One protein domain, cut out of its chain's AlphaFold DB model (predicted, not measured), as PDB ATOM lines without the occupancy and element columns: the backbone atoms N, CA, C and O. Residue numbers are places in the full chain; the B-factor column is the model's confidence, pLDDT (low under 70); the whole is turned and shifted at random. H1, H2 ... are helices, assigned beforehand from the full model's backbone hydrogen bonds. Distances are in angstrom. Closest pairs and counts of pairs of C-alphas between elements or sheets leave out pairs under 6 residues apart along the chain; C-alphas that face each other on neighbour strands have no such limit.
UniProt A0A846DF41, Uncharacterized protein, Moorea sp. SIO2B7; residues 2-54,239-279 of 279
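AT A GLANCE: This is residues 2 to 54 and 239 to 279 of the 279 residues of an uncharacterized protein of Moorea sp. SIO2B7 (UniProt A0A846DF41). Two pairs of helices make a flat V: H1 and H4 run side by side in opposite ways as one arm, H2 and H3 side by side in opposite ways as the other. The arms meet where H1 and H3 end and H2 and H4 begin; the V is open at its far ends, and H3 lies on the inner side of H2. The printed part has 94 residues with four named helices, H1, H2, H3 and H4 in chain order, and no named strand: its class is all helix. The whole is loose, with a radius of gyration of the C-alphas of 16.2 A and spans of 45 by 39 by 18 A.

HOW THE PARTS SIT: H1, residues 2 to 28, touches H4, residues 258 to 278, with residues 12 to 23 alone, and H4 touches it with residues 259 to 267 alone. Their closest C-alphas, those of Val 19 and Pro 259, are 6.0 A apart, and the helices run opposite ways at a shallow tilt of 9 degrees. H1 also touches H3, residues 239 to 254, with residues 22 to 26 alone; the closest C-alphas, those of Asp 26 and Ile 252, are 6.0 A apart, at a steep tilt of 51 degrees, the same way. H2, residues 31 to 51, touches H3 at a shallow tilt of 23 degrees, opposite ways, with the C-alphas of Lys 34 and Val 253 closest at 6.3 A. H3 is the hub, touching the three other helices. Its residues 248 to 252 alone touch residues 258 to 262 of H4; the C-alphas of Arg 251 and Gly 258 are closest at 4.4 A, at a steep tilt of 48 degrees, opposite ways. The helix packing is part aligned, part crossed, with two of these four pairs at a shallow tilt. H2 and H4 are apart; H1 and H2 are only just apart, their closest C-alphas at 8.5 A. In H1, H2, H3 and H4 every O i to N i+4 pair is within hydrogen-bond range.

IN THESE COORDINATES: H1 begins at C-alpha 2 (7.869, 26.994, 35.556) and measures 39.2 A from first to last C-alpha. H2, residues 31 to 51, measures 30.4 A and begins at C-alpha 31 (52.671, 33.404, 34.478). H3, residues 239 to 254, measures 21.6 A. H4, residues 258 to 278, measures 29.9 A and ends at C-alpha 278 (11.683, 22.054, 46.041).

THE WHOLE: The two C-alphas farthest apart, those of Ser 32 and Ser 279, are 48.0 A apart. Residues 55 to 238 are not printed, and C-alphas 54 and 239 are 13.6 A apart across this cut. The links H1 to H2 and H3 to H4 are tight. The mean pLDDT of the printed part is 74.2; residue 16, residues 52 to 54, residue 252 and residues 254 to 279 are under 70.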
ATOM      1  N   ALA A   2       7.216  26.818  36.865       80.50
ATOM      2  CA  ALA A   2       7.869  26.994  35.556       80.50
ATOM      3  C   ALA A   2       8.876  28.166  35.514       80.50
ATOM      4  O   ALA A   2       9.994  28.000  35.033       80.50
ATOM      5  N   GLU A   3       8.534  29.315  36.104       79.88
ATOM      6  CA  GLU A   3       9.446  30.469  36.192       79.88
ATOM      7  C   GLU A   3      10.715  30.151  36.993       79.88
ATOM      8  O   GLU A   3      11.822  30.442  36.548       79.88
ATOM      9  N   LEU A   4      10.571  29.463  38.128       75.75
ATOM     10  CA  LEU A   4      11.691  29.059  38.977       75.75
ATOM     11  C   LEU A   4      12.630  28.076  38.252       75.75
ATOM     12  O   LEU A   4      13.848  28.230  38.303       75.75
ATOM     13  N   GLN A   5      12.078  27.098  37.525       77.56
ATOM     14  CA  GLN A   5      12.869  26.173  36.705       77.56
ATOM     15  C   GLN A   5      13.612  26.906  35.580       77.56
ATOM     16  O   GLN A   5      14.799  26.657  35.368       77.56
ATOM     17  N   SER A   6      12.948  27.849  34.903       76.75
ATOM     18  CA  SER A   6      13.571  28.661  33.851       76.75
ATOM     19  C   SER A   6      14.698  29.552  34.390       76.75
ATOM     20  O   SER A   6      15.749  29.676  33.760       76.75
ATOM     21  N   PHE A   7      14.531  30.101  35.598       78.81
ATOM     22  CA  PHE A   7      15.552  30.883  36.286       78.81
ATOM     23  C   PHE A   7      16.798  30.039  36.575       78.81
ATOM     24  O   PHE A   7      17.909  30.452  36.244       78.81
ATOM     25  N   PHE A   8      16.629  28.834  37.125       76.06
ATOM     26  CA  PHE A   8      17.752  27.944  37.426       76.06
ATOM     27  C   PHE A   8      18.458  27.413  36.173       76.06
ATOM     28  O   PHE A   8      19.688  27.318  36.162       76.06
ATOM     29  N   ALA A   9      17.711  27.121  35.105       74.50
ATOM     30  CA  ALA A   9      18.291  26.754  33.816       74.50
ATOM     31  C   ALA A   9      19.157  27.894  33.255       74.50
ATOM     32  O   ALA A   9      20.323  27.678  32.924       74.50
ATOM     33  N   ASN A  10      18.634  29.125  33.249       74.19
ATOM     34  CA  ASN A  10      19.379  30.307  32.816       74.19
ATOM     35  C   ASN A  10      20.625  30.539  33.675       74.19
ATOM     36  O   ASN A  10      21.712  30.743  33.141       74.19
ATOM     37  N   LEU A  11      20.496  30.456  34.999       74.31
ATOM     38  CA  LEU A  11      21.618  30.617  35.920       74.31
ATOM     39  C   LEU A  11      22.716  29.580  35.653       74.31
ATOM     40  O   LEU A  11      23.894  29.930  35.620       74.31
ATOM     41  N   THR A  12      22.342  28.327  35.382       74.19
ATOM     42  CA  THR A  12      23.284  27.251  35.034       74.19
ATOM     43  C   THR A  12      24.021  27.548  33.727       74.19
ATOM     44  O   THR A  12      25.248  27.450  33.688       74.19
ATOM     45  N   ILE A  13      23.299  27.969  32.682       74.31
ATOM     46  CA  ILE A  13      23.879  28.332  31.379       74.31
ATOM     47  C   ILE A  13      24.869  29.490  31.536       74.31
ATOM     48  O   ILE A  13      26.016  29.382  31.100       74.31
ATOM     49  N   TRP A  14      24.462  30.570  32.207       74.06
ATOM     50  CA  TRP A  14      25.319  31.735  32.428       74.06
ATOM     51  C   TRP A  14      26.556  31.393  33.256       74.06
ATOM     52  O   TRP A  14      27.650  31.873  32.957       74.06
ATOM     53  N   THR A  15      26.421  30.516  34.251       72.38
ATOM     54  CA  THR A  15      27.560  30.067  35.061       72.38
ATOM     55  C   THR A  15      28.533  29.227  34.232       72.38
ATOM     56  O   THR A  15      29.739  29.474  34.273       72.38
ATOM     57  N   GLY A  16      28.028  28.283  33.428       69.56
ATOM     58  CA  GLY A  16      28.850  27.479  32.520       69.56
ATOM     59  C   GLY A  16      29.597  28.341  31.499       69.56
ATOM     60  O   GLY A  16      30.809  28.191  31.342       69.56
ATOM     61  N   ALA A  17      28.907  29.304  30.879       71.56
ATOM     62  CA  ALA A  17      29.511  30.271  29.963       71.56
ATOM     63  C   ALA A  17      30.588  31.129  30.650       71.56
ATOM     64  O   ALA A  17      31.693  31.268  30.123       71.56
ATOM     65  N   THR A  18      30.309  31.643  31.852       71.94
ATOM     66  CA  THR A  18      31.269  32.437  32.639       71.94
ATOM     67  C   THR A  18      32.528  31.635  32.951       71.94
ATOM     68  O   THR A  18      33.634  32.144  32.807       71.94
ATOM     69  N   VAL A  19      32.396  30.361  33.327       73.06
ATOM     70  CA  VAL A  19      33.559  29.517  33.634       73.06
ATOM     71  C   VAL A  19      34.340  29.133  32.386       73.06
ATOM     72  O   VAL A  19      35.570  29.170  32.422       73.06
ATOM     73  N   GLY A  20      33.662  28.816  31.280       71.38
ATOM     74  CA  GLY A  20      34.323  28.595  29.994       71.38
ATOM     75  C   GLY A  20      35.160  29.808  29.584       71.38
ATOM     76  O   GLY A  20      36.341  29.668  29.273       71.38
ATOM     77  N   PHE A  21      34.587  31.010  29.698       73.62
ATOM     78  CA  PHE A  21      35.298  32.263  29.450       73.62
ATOM     79  C   PHE A  21      36.497  32.451  30.390       73.62
ATOM     80  O   PHE A  21      37.606  32.707  29.926       73.62
ATOM     81  N   LEU A  22      36.318  32.256  31.702       76.56
ATOM     82  CA  LEU A  22      37.412  32.355  32.673       76.56
ATOM     83  C   LEU A  22      38.537  31.350  32.387       76.56
ATOM     84  O   LEU A  22      39.703  31.666  32.618       76.56
ATOM     85  N   LYS A  23      38.219  30.164  31.851       75.00
ATOM     86  CA  LYS A  23      39.227  29.171  31.463       75.00
ATOM     87  C   LYS A  23      40.014  29.587  30.222       75.00
ATOM     88  O   LYS A  23      41.224  29.379  30.173       75.00
ATOM     89  N   VAL A  24      39.353  30.216  29.253       75.25
ATOM     90  CA  VAL A  24      40.033  30.825  28.101       75.25
ATOM     91  C   VAL A  24      40.963  31.946  28.567       75.25
ATOM     92  O   VAL A  24      42.120  31.984  28.161       75.25
ATOM     93  N   VAL A  25      40.505  32.814  29.477       76.38
ATOM     94  CA  VAL A  25      41.342  33.873  30.069       76.38
ATOM     95  C   VAL A  25      42.552  33.282  30.803       76.38
ATOM     96  O   VAL A  25      43.668  33.754  30.610       76.38
ATOM     97  N   ASP A  26      42.367  32.217  31.586       79.56
ATOM     98  CA  ASP A  26      43.451  31.491  32.265       79.56
ATOM     99  C   ASP A  26      44.528  30.971  31.295       79.56
ATOM    100  O   ASP A  26      45.722  31.057  31.592       79.56
ATOM    101  N   TRP A  27      44.121  30.454  30.133       80.88
ATOM    102  CA  TRP A  27      45.040  29.981  29.093       80.88
ATOM    103  C   TRP A  27      45.763  31.109  28.359       80.88
ATOM    104  O   TRP A  27      46.918  30.942  27.977       80.88
ATOM    105  N   LEU A  28      45.096  32.246  28.164       84.12
ATOM    106  CA  LEU A  28      45.677  33.403  27.484       84.12
ATOM    107  C   LEU A  28      46.664  34.178  28.370       84.12
ATOM    108  O   LEU A  28      47.558  34.844  27.848       84.12
ATOM    109  N   LEU A  29      46.518  34.113  29.695       85.31
ATOM    110  CA  LEU A  29      47.392  34.818  30.628       85.31
ATOM    111  C   LEU A  29      48.713  34.066  30.853       85.31
ATOM    112  O   LEU A  29      48.738  32.911  31.277       85.31
ATOM    113  N   SER A  30      49.829  34.765  30.659       89.69
ATOM    114  CA  SER A  30      51.164  34.282  31.037       89.69
ATOM    115  C   SER A  30      51.358  34.255  32.560       89.69
ATOM    116  O   SER A  30      50.687  34.974  33.303       89.69
ATOM    117  N   THR A  31      52.336  33.483  33.043       86.44
ATOM    118  CA  THR A  31      52.671  33.404  34.478       86.44
ATOM    119  C   THR A  31      52.994  34.775  35.076       86.44
ATOM    120  O   THR A  31      52.489  35.105  36.142       86.44
ATOM    121  N   SER A  32      53.754  35.613  34.361       90.12
ATOM    122  CA  SER A  32      54.083  36.978  34.808       90.12
ATOM    123  C   SER A  32      52.828  37.843  34.994       90.12
ATOM    124  O   SER A  32      52.676  38.521  36.010       90.12
ATOM    125  N   GLN A  33      51.872  37.760  34.061       86.44
ATOM    126  CA  GLN A  33      50.599  38.478  34.171       86.44
ATOM    127  C   GLN A  33      49.741  37.961  35.331       86.44
ATOM    128  O   GLN A  33      49.111  38.767  36.012       86.44
ATOM    129  N   LYS A  34      49.734  36.644  35.586       84.62
ATOM    130  CA  LYS A  34      49.031  36.039  36.731       84.62
ATOM    131  C   LYS A  34      49.602  36.520  38.065       84.62
ATOM    132  O   LYS A  34      48.833  36.904  38.947       84.62
ATOM    133  N   THR A  35      50.929  36.568  38.198       87.12
ATOM    134  CA  THR A  35      51.594  37.107  39.392       87.12
ATOM    135  C   THR A  35      51.262  38.585  39.581       87.12
ATOM    136  O   THR A  35      50.804  38.978  40.648       87.12
ATOM    137  N   TRP A  36      51.369  39.394  38.521       90.69
ATOM    138  CA  TRP A  36      51.015  40.814  38.575       90.69
ATOM    139  C   TRP A  36      49.551  41.046  38.988       90.69
ATOM    140  O   TRP A  36      49.267  41.903  39.823       90.69
ATOM    141  N   LEU A  37      48.614  40.266  38.439       84.69
ATOM    142  CA  LEU A  37      47.194  40.306  38.802       84.69
ATOM    143  C   LEU A  37      46.968  39.963  40.280       84.69
ATOM    144  O   LEU A  37      46.155  40.612  40.937       84.69
ATOM    145  N   THR A  38      47.699  38.974  40.798       84.88
ATOM    146  CA  THR A  38      47.626  38.553  42.204       84.88
ATOM    147  C   THR A  38      48.120  39.659  43.134       84.88
ATOM    148  O   THR A  38      47.382  40.052  44.036       84.88
ATOM    149  N   ASP A  39      49.279  40.259  42.849       88.44
ATOM    150  CA  ASP A  39      49.825  41.383  43.626       88.44
ATOM    151  C   ASP A  39      48.876  42.592  43.632       88.44
ATOM    152  O   ASP A  39      48.657  43.246  44.661       88.44
ATOM    153  N   LYS A  40      48.274  42.913  42.477       88.00
ATOM    154  CA  LYS A  40      47.296  44.006  42.376       88.00
ATOM    155  C   LYS A  40      46.012  43.698  43.131       88.00
ATOM    156  O   LYS A  40      45.485  44.599  43.785       88.00
ATOM    157  N   ALA A  41      45.530  42.458  43.080       81.44
ATOM    158  CA  ALA A  41      44.391  42.029  43.876       81.44
ATOM    159  C   ALA A  41      44.707  42.145  45.374       81.44
ATOM    160  O   ALA A  41      43.929  42.737  46.115       81.44
ATOM    161  N   GLU A  42      45.866  41.680  45.831       84.94
ATOM    162  CA  GLU A  42      46.258  41.783  47.237       84.94
ATOM    163  C   GLU A  42      46.373  43.246  47.702       84.94
ATOM    164  O   GLU A  42      45.814  43.628  48.732       84.94
ATOM    165  N   THR A  43      46.980  44.110  46.884       87.69
ATOM    166  CA  THR A  43      47.042  45.557  47.149       87.69
ATOM    167  C   THR A  43      45.640  46.169  47.259       87.69
ATOM    168  O   THR A  43      45.353  46.934  48.185       87.69
ATOM    169  N   ALA A  44      44.743  45.825  46.330       84.25
ATOM    170  CA  ALA A  44      43.360  46.290  46.345       84.25
ATOM    171  C   ALA A  44      42.599  45.767  47.574       84.25
ATOM    172  O   ALA A  44      41.833  46.520  48.176       84.25
ATOM    173  N   TRP A  45      42.844  44.520  47.988       83.94
ATOM    174  CA  TRP A  45      42.277  43.938  49.200       83.94
ATOM    175  C   TRP A  45      42.684  44.721  50.441       83.94
ATOM    176  O   TRP A  45      41.814  45.108  51.224       83.94
ATOM    177  N   PHE A  46      43.982  44.986  50.614       82.88
ATOM    178  CA  PHE A  46      44.467  45.767  51.746       82.88
ATOM    179  C   PHE A  46      43.803  47.140  51.774       82.88
ATOM    180  O   PHE A  46      43.187  47.493  52.781       82.88
ATOM    181  N   TRP A  47      43.794  47.852  50.644       85.06
ATOM    182  CA  TRP A  47      43.134  49.153  50.539       85.06
ATOM    183  C   TRP A  47      41.641  49.098  50.907       85.06
ATOM    184  O   TRP A  47      41.158  49.932  51.674       85.06
ATOM    185  N   LEU A  48      40.905  48.103  50.407       81.44
ATOM    186  CA  LEU A  48      39.472  47.931  50.660       81.44
ATOM    187  C   LEU A  48      39.188  47.536  52.119       81.44
ATOM    188  O   LEU A  48      38.216  47.991  52.725       81.44
ATOM    189  N   SER A  49      40.058  46.711  52.706       78.06
ATOM    190  CA  SER A  49      39.983  46.306  54.110       78.06
ATOM    191  C   SER A  49      40.187  47.497  55.048       78.06
ATOM    192  O   SER A  49      39.474  47.618  56.042       78.06
ATOM    193  N   GLU A  50      41.051  48.448  54.685       78.56
ATOM    194  CA  GLU A  50      41.217  49.699  55.422       78.56
ATOM    195  C   GLU A  50      39.972  50.595  55.351       78.56
ATOM    196  O   GLU A  50      39.687  51.330  56.301       78.56
ATOM    197  N   GLN A  51      39.188  50.525  54.266       75.38
ATOM    198  CA  GLN A  51      37.926  51.270  54.174       75.38
ATOM    199  C   GLN A  51      36.871  50.755  55.167       75.38
ATOM    200  O   GLN A  51      36.052  51.552  55.633       75.38
ATOM    201  N   ARG A  52      36.920  49.469  55.570       67.69
ATOM    202  CA  ARG A  52      36.029  48.901  56.610       67.69
ATOM    203  C   ARG A  52      36.145  49.632  57.942       67.69
ATOM    204  O   ARG A  52      35.168  49.705  58.679       67.69
ATOM    205  N   VAL A  53      37.323  50.177  58.249       62.62
ATOM    206  CA  VAL A  53      37.624  50.829  59.536       62.62
ATOM    207  C   VAL A  53      37.065  52.263  59.589       62.62
ATOM    208  O   VAL A  53      37.305  53.014  60.530       62.62
ATOM    209  N   GLY A  54      36.259  52.662  58.599       65.06
ATOM    210  CA  GLY A  54      35.519  53.912  58.664       65.06
ATOM    211  C   GLY A  54      36.384  55.134  58.371       65.06
ATOM    212  O   GLY A  54      36.142  56.198  58.939       65.06
ATOM    213  N   ILE A 239      33.403  44.860  49.067       82.38
ATOM    214  CA  ILE A 239      34.155  43.777  49.706       82.38
ATOM    215  C   ILE A 239      33.599  42.412  49.338       82.38
ATOM    216  O   ILE A 239      34.376  41.499  49.070       82.38
ATOM    217  N   PHE A 240      32.283  42.255  49.339       81.25
ATOM    218  CA  PHE A 240      31.659  41.010  48.923       81.25
ATOM    219  C   PHE A 240      32.053  40.662  47.482       81.25
ATOM    220  O   PHE A 240      32.593  39.584  47.239       81.25
ATOM    221  N   LEU A 241      31.896  41.610  46.553       81.44
ATOM    222  CA  LEU A 241      32.297  41.450  45.154       81.44
ATOM    223  C   LEU A 241      33.794  41.153  45.024       81.44
ATOM    224  O   LEU A 241      34.187  40.252  44.286       81.44
ATOM    225  N   PHE A 242      34.629  41.854  45.790       81.81
ATOM    226  CA  PHE A 242      36.065  41.623  45.793       81.81
ATOM    227  C   PHE A 242      36.423  40.225  46.319       81.81
ATOM    228  O   PHE A 242      37.301  39.574  45.768       81.81
ATOM    229  N   ARG A 243      35.742  39.717  47.353       76.81
ATOM    230  CA  ARG A 243      35.952  38.350  47.862       76.81
ATOM    231  C   ARG A 243      35.571  37.293  46.833       76.81
ATOM    232  O   ARG A 243      36.296  36.313  46.691       76.81
ATOM    233  N   VAL A 244      34.478  37.507  46.100       77.19
ATOM    234  CA  VAL A 244      34.092  36.646  44.972       77.19
ATOM    235  C   VAL A 244      35.177  36.672  43.895       77.19
ATOM    236  O   VAL A 244      35.629  35.617  43.456       77.19
ATOM    237  N   PHE A 245      35.663  37.860  43.527       78.00
ATOM    238  CA  PHE A 245      36.756  38.010  42.568       78.00
ATOM    239  C   PHE A 245      38.050  37.328  43.037       78.00
ATOM    240  O   PHE A 245      38.644  36.571  42.278       78.00
ATOM    241  N   GLN A 246      38.464  37.531  44.291       75.00
ATOM    242  CA  GLN A 246      39.656  36.910  44.873       75.00
ATOM    243  C   GLN A 246      39.550  35.382  44.866       75.00
ATOM    244  O   GLN A 246      40.515  34.704  44.530       75.00
ATOM    245  N   PHE A 247      38.377  34.835  45.201       75.25
ATOM    246  CA  PHE A 247      38.126  33.398  45.130       75.25
ATOM    247  C   PHE A 247      38.295  32.862  43.701       75.25
ATOM    248  O   PHE A 247      38.959  31.846  43.501       75.25
ATOM    249  N   ILE A 248      37.741  33.561  42.705       71.88
ATOM    250  CA  ILE A 248      37.889  33.201  41.288       71.88
ATOM    251  C   ILE A 248      39.361  33.284  40.858       71.88
ATOM    252  O   ILE A 248      39.873  32.359  40.230       71.88
ATOM    253  N   LEU A 249      40.047  34.367  41.226       74.69
ATOM    254  CA  LEU A 249      41.432  34.630  40.851       74.69
ATOM    255  C   LEU A 249      42.392  33.592  41.443       74.69
ATOM    256  O   LEU A 249      43.175  33.016  40.697       74.69
ATOM    257  N   LEU A 250      42.279  33.276  42.738       71.88
ATOM    258  CA  LEU A 250      43.084  32.226  43.375       71.88
ATOM    259  C   LEU A 250      42.872  30.872  42.696       71.88
ATOM    260  O   LEU A 250      43.824  30.137  42.458       71.88
ATOM    261  N   ARG A 251      41.636  30.553  42.296       70.31
ATOM    262  CA  ARG A 251      41.354  29.307  41.575       70.31
ATOM    263  C   ARG A 251      41.981  29.279  40.182       70.31
ATOM    264  O   ARG A 251      42.496  28.235  39.795       70.31
ATOM    265  N   ILE A 252      41.975  30.394  39.456       68.94
ATOM    266  CA  ILE A 252      42.652  30.517  38.157       68.94
ATOM    267  C   ILE A 252      44.174  30.375  38.313       68.94
ATOM    268  O   ILE A 252      44.810  29.681  37.527       68.94
ATOM    269  N   VAL A 253      44.758  31.009  39.331       71.50
ATOM    270  CA  VAL A 253      46.215  31.094  39.495       71.50
ATOM    271  C   VAL A 253      46.819  29.818  40.093       71.50
ATOM    272  O   VAL A 253      47.851  29.360  39.611       71.50
ATOM    273  N   GLU A 254      46.196  29.220  41.112       67.81
ATOM    274  CA  GLU A 254      46.816  28.145  41.907       67.81
ATOM    275  C   GLU A 254      46.573  26.729  41.368       67.81
ATOM    276  O   GLU A 254      47.240  25.791  41.800       67.81
ATOM    277  N   SER A 255      45.632  26.519  40.441       62.69
ATOM    278  CA  SER A 255      45.387  25.166  39.931       62.69
ATOM    279  C   SER A 255      45.048  25.133  38.450       62.69
ATOM    280  O   SER A 255      44.160  25.837  37.973       62.69
ATOM    281  N   SER A 256      45.689  24.208  37.732       59.22
ATOM    282  CA  SER A 256      45.438  23.943  36.310       59.22
ATOM    283  C   SER A 256      43.973  23.593  36.000       59.22
ATOM    284  O   SER A 256      43.553  23.745  34.857       59.22
ATOM    285  N   ASN A 257      43.176  23.209  37.009       63.00
ATOM    286  CA  ASN A 257      41.745  22.882  36.916       63.00
ATOM    287  C   ASN A 257      40.829  23.782  37.776       63.00
ATOM    288  O   ASN A 257      39.645  23.486  37.942       63.00
ATOM    289  N   GLY A 258      41.327  24.877  38.345       59.84
ATOM    290  CA  GLY A 258      40.594  25.618  39.377       59.84
ATOM    291  C   GLY A 258      39.286  26.277  38.959       59.84
ATOM    292  O   GLY A 258      38.345  26.230  39.751       59.84
ATOM    293  N   PRO A 259      39.148  26.810  37.732       59.38
ATOM    294  CA  PRO A 259      37.855  27.277  37.236       59.38
ATOM    295  C   PRO A 259      36.794  26.164  37.216       59.38
ATOM    296  O   PRO A 259      35.638  26.401  37.555       59.38
ATOM    297  N   VAL A 260      37.197  24.927  36.900       64.06
ATOM    298  CA  VAL A 260      36.312  23.747  36.857       64.06
ATOM    299  C   VAL A 260      35.917  23.299  38.271       64.06
ATOM    300  O   VAL A 260      34.764  22.944  38.517       64.06
ATOM    301  N   LEU A 261      36.840  23.376  39.234       62.62
ATOM    302  CA  LEU A 261      36.560  23.115  40.653       62.62
ATOM    303  C   LEU A 261      35.652  24.185  41.289       62.62
ATOM    304  O   LEU A 261      34.774  23.861  42.086       62.62
ATOM    305  N   ALA A 262      35.816  25.456  40.913       58.97
ATOM    306  CA  ALA A 262      34.933  26.537  41.348       58.97
ATOM    307  C   ALA A 262      33.512  26.374  40.784       58.97
ATOM    308  O   ALA A 262      32.538  26.522  41.523       58.97
ATOM    309  N   LEU A 263      33.393  26.003  39.502       62.69
ATOM    310  CA  LEU A 263      32.113  25.713  38.854       62.69
ATOM    311  C   LEU A 263      31.394  24.541  39.511       62.69
ATOM    312  O   LEU A 263      30.213  24.642  39.819       62.69
ATOM    313  N   SER A 264      32.100  23.435  39.736       62.28
ATOM    314  CA  SER A 264      31.517  22.247  40.364       62.28
ATOM    315  C   SER A 264      31.064  22.535  41.795       62.28
ATOM    316  O   SER A 264      29.940  22.191  42.141       62.28
ATOM    317  N   GLY A 265      31.859  23.255  42.594       63.34
ATOM    318  CA  GLY A 265      31.440  23.705  43.925       63.34
ATOM    319  C   GLY A 265      30.204  24.614  43.900       63.34
ATOM    320  O   GLY A 265      29.279  24.418  44.689       63.34
ATOM    321  N   PHE A 266      30.147  25.567  42.963       65.44
ATOM    322  CA  PHE A 266      28.984  26.437  42.785       65.44
ATOM    323  C   PHE A 266      27.740  25.652  42.355       65.44
ATOM    324  O   PHE A 266      26.701  25.797  42.987       65.44
ATOM    325  N   LEU A 267      27.843  24.779  41.346       64.25
ATOM    326  CA  LEU A 267      26.735  23.945  40.862       64.25
ATOM    327  C   LEU A 267      26.217  22.984  41.943       64.25
ATOM    328  O   LEU A 267      25.010  22.783  42.040       64.25
ATOM    329  N   ILE A 268      27.098  22.441  42.790       66.69
ATOM    330  CA  ILE A 268      26.709  21.623  43.951       66.69
ATOM    331  C   ILE A 268      25.940  22.469  44.974       66.69
ATOM    332  O   ILE A 268      24.874  22.055  45.429       66.69
ATOM    333  N   GLY A 269      26.439  23.663  45.314       67.25
ATOM    334  CA  GLY A 269      25.751  24.579  46.229       67.25
ATOM    335  C   GLY A 269      24.386  25.021  45.698       67.25
ATOM    336  O   GLY A 269      23.402  25.044  46.434       67.25
ATOM    337  N   LEU A 270      24.302  25.287  44.397       64.50
ATOM    338  CA  LEU A 270      23.065  25.642  43.715       64.50
ATOM    339  C   LEU A 270      22.075  24.480  43.692       64.50
ATOM    340  O   LEU A 270      20.910  24.672  44.023       64.50
ATOM    341  N   GLY A 271      22.543  23.268  43.390       60.62
ATOM    342  CA  GLY A 271      21.742  22.050  43.465       60.62
ATOM    343  C   GLY A 271      21.214  21.779  44.875       60.62
ATOM    344  O   GLY A 271      20.068  21.363  45.023       60.62
ATOM    345  N   ALA A 272      21.998  22.079  45.914       60.19
ATOM    346  CA  ALA A 272      21.558  21.973  47.304       60.19
ATOM    347  C   ALA A 272      20.471  23.003  47.658       60.19
ATOM    348  O   ALA A 272      19.488  22.641  48.300       60.19
ATOM    349  N   ILE A 273      20.603  24.254  47.199       66.06
ATOM    350  CA  ILE A 273      19.589  25.309  47.387       66.06
ATOM    351  C   ILE A 273      18.299  24.962  46.639       66.06
ATOM    352  O   ILE A 273      17.222  25.025  47.224       66.06
ATOM    353  N   VAL A 274      18.399  24.556  45.368       67.81
ATOM    354  CA  VAL A 274      17.248  24.108  44.568       67.81
ATOM    355  C   VAL A 274      16.546  22.966  45.286       67.81
ATOM    356  O   VAL A 274      15.347  23.055  45.523       67.81
ATOM    357  N   LYS A 275      17.303  21.939  45.697       61.22
ATOM    358  CA  LYS A 275      16.759  20.787  46.412       61.22
ATOM    359  C   LYS A 275      16.033  21.216  47.682       61.22
ATOM    360  O   LYS A 275      14.910  20.778  47.854       61.22
ATOM    361  N   ALA A 276      16.627  22.084  48.501       67.12
ATOM    362  CA  ALA A 276      16.025  22.574  49.742       67.12
ATOM    363  C   ALA A 276      14.754  23.417  49.532       67.12
ATOM    364  O   ALA A 276      13.927  23.488  50.431       67.12
ATOM    365  N   ILE A 277      14.602  24.073  48.377       67.88
ATOM    366  CA  ILE A 277      13.409  24.872  48.046       67.88
ATOM    367  C   ILE A 277      12.293  24.003  47.444       67.88
ATOM    368  O   ILE A 277      11.118  24.329  47.586       67.88
ATOM    369  N   THR A 278      12.645  22.930  46.730       66.88
ATOM    370  CA  THR A 278      11.683  22.054  46.041       66.88
ATOM    371  C   THR A 278      11.287  20.803  46.827       66.88
ATOM    372  O   THR A 278      10.364  20.112  46.401       66.88
ATOM    373  N   SER A 279      12.011  20.476  47.902       54.12
ATOM    374  CA  SER A 279      11.666  19.430  48.877       54.12
ATOM    375  C   SER A 279      10.738  19.977  49.947       54.12
ATOM    376  O   SER A 279       9.760  19.277  50.274       54.12
TER     377      SER A 279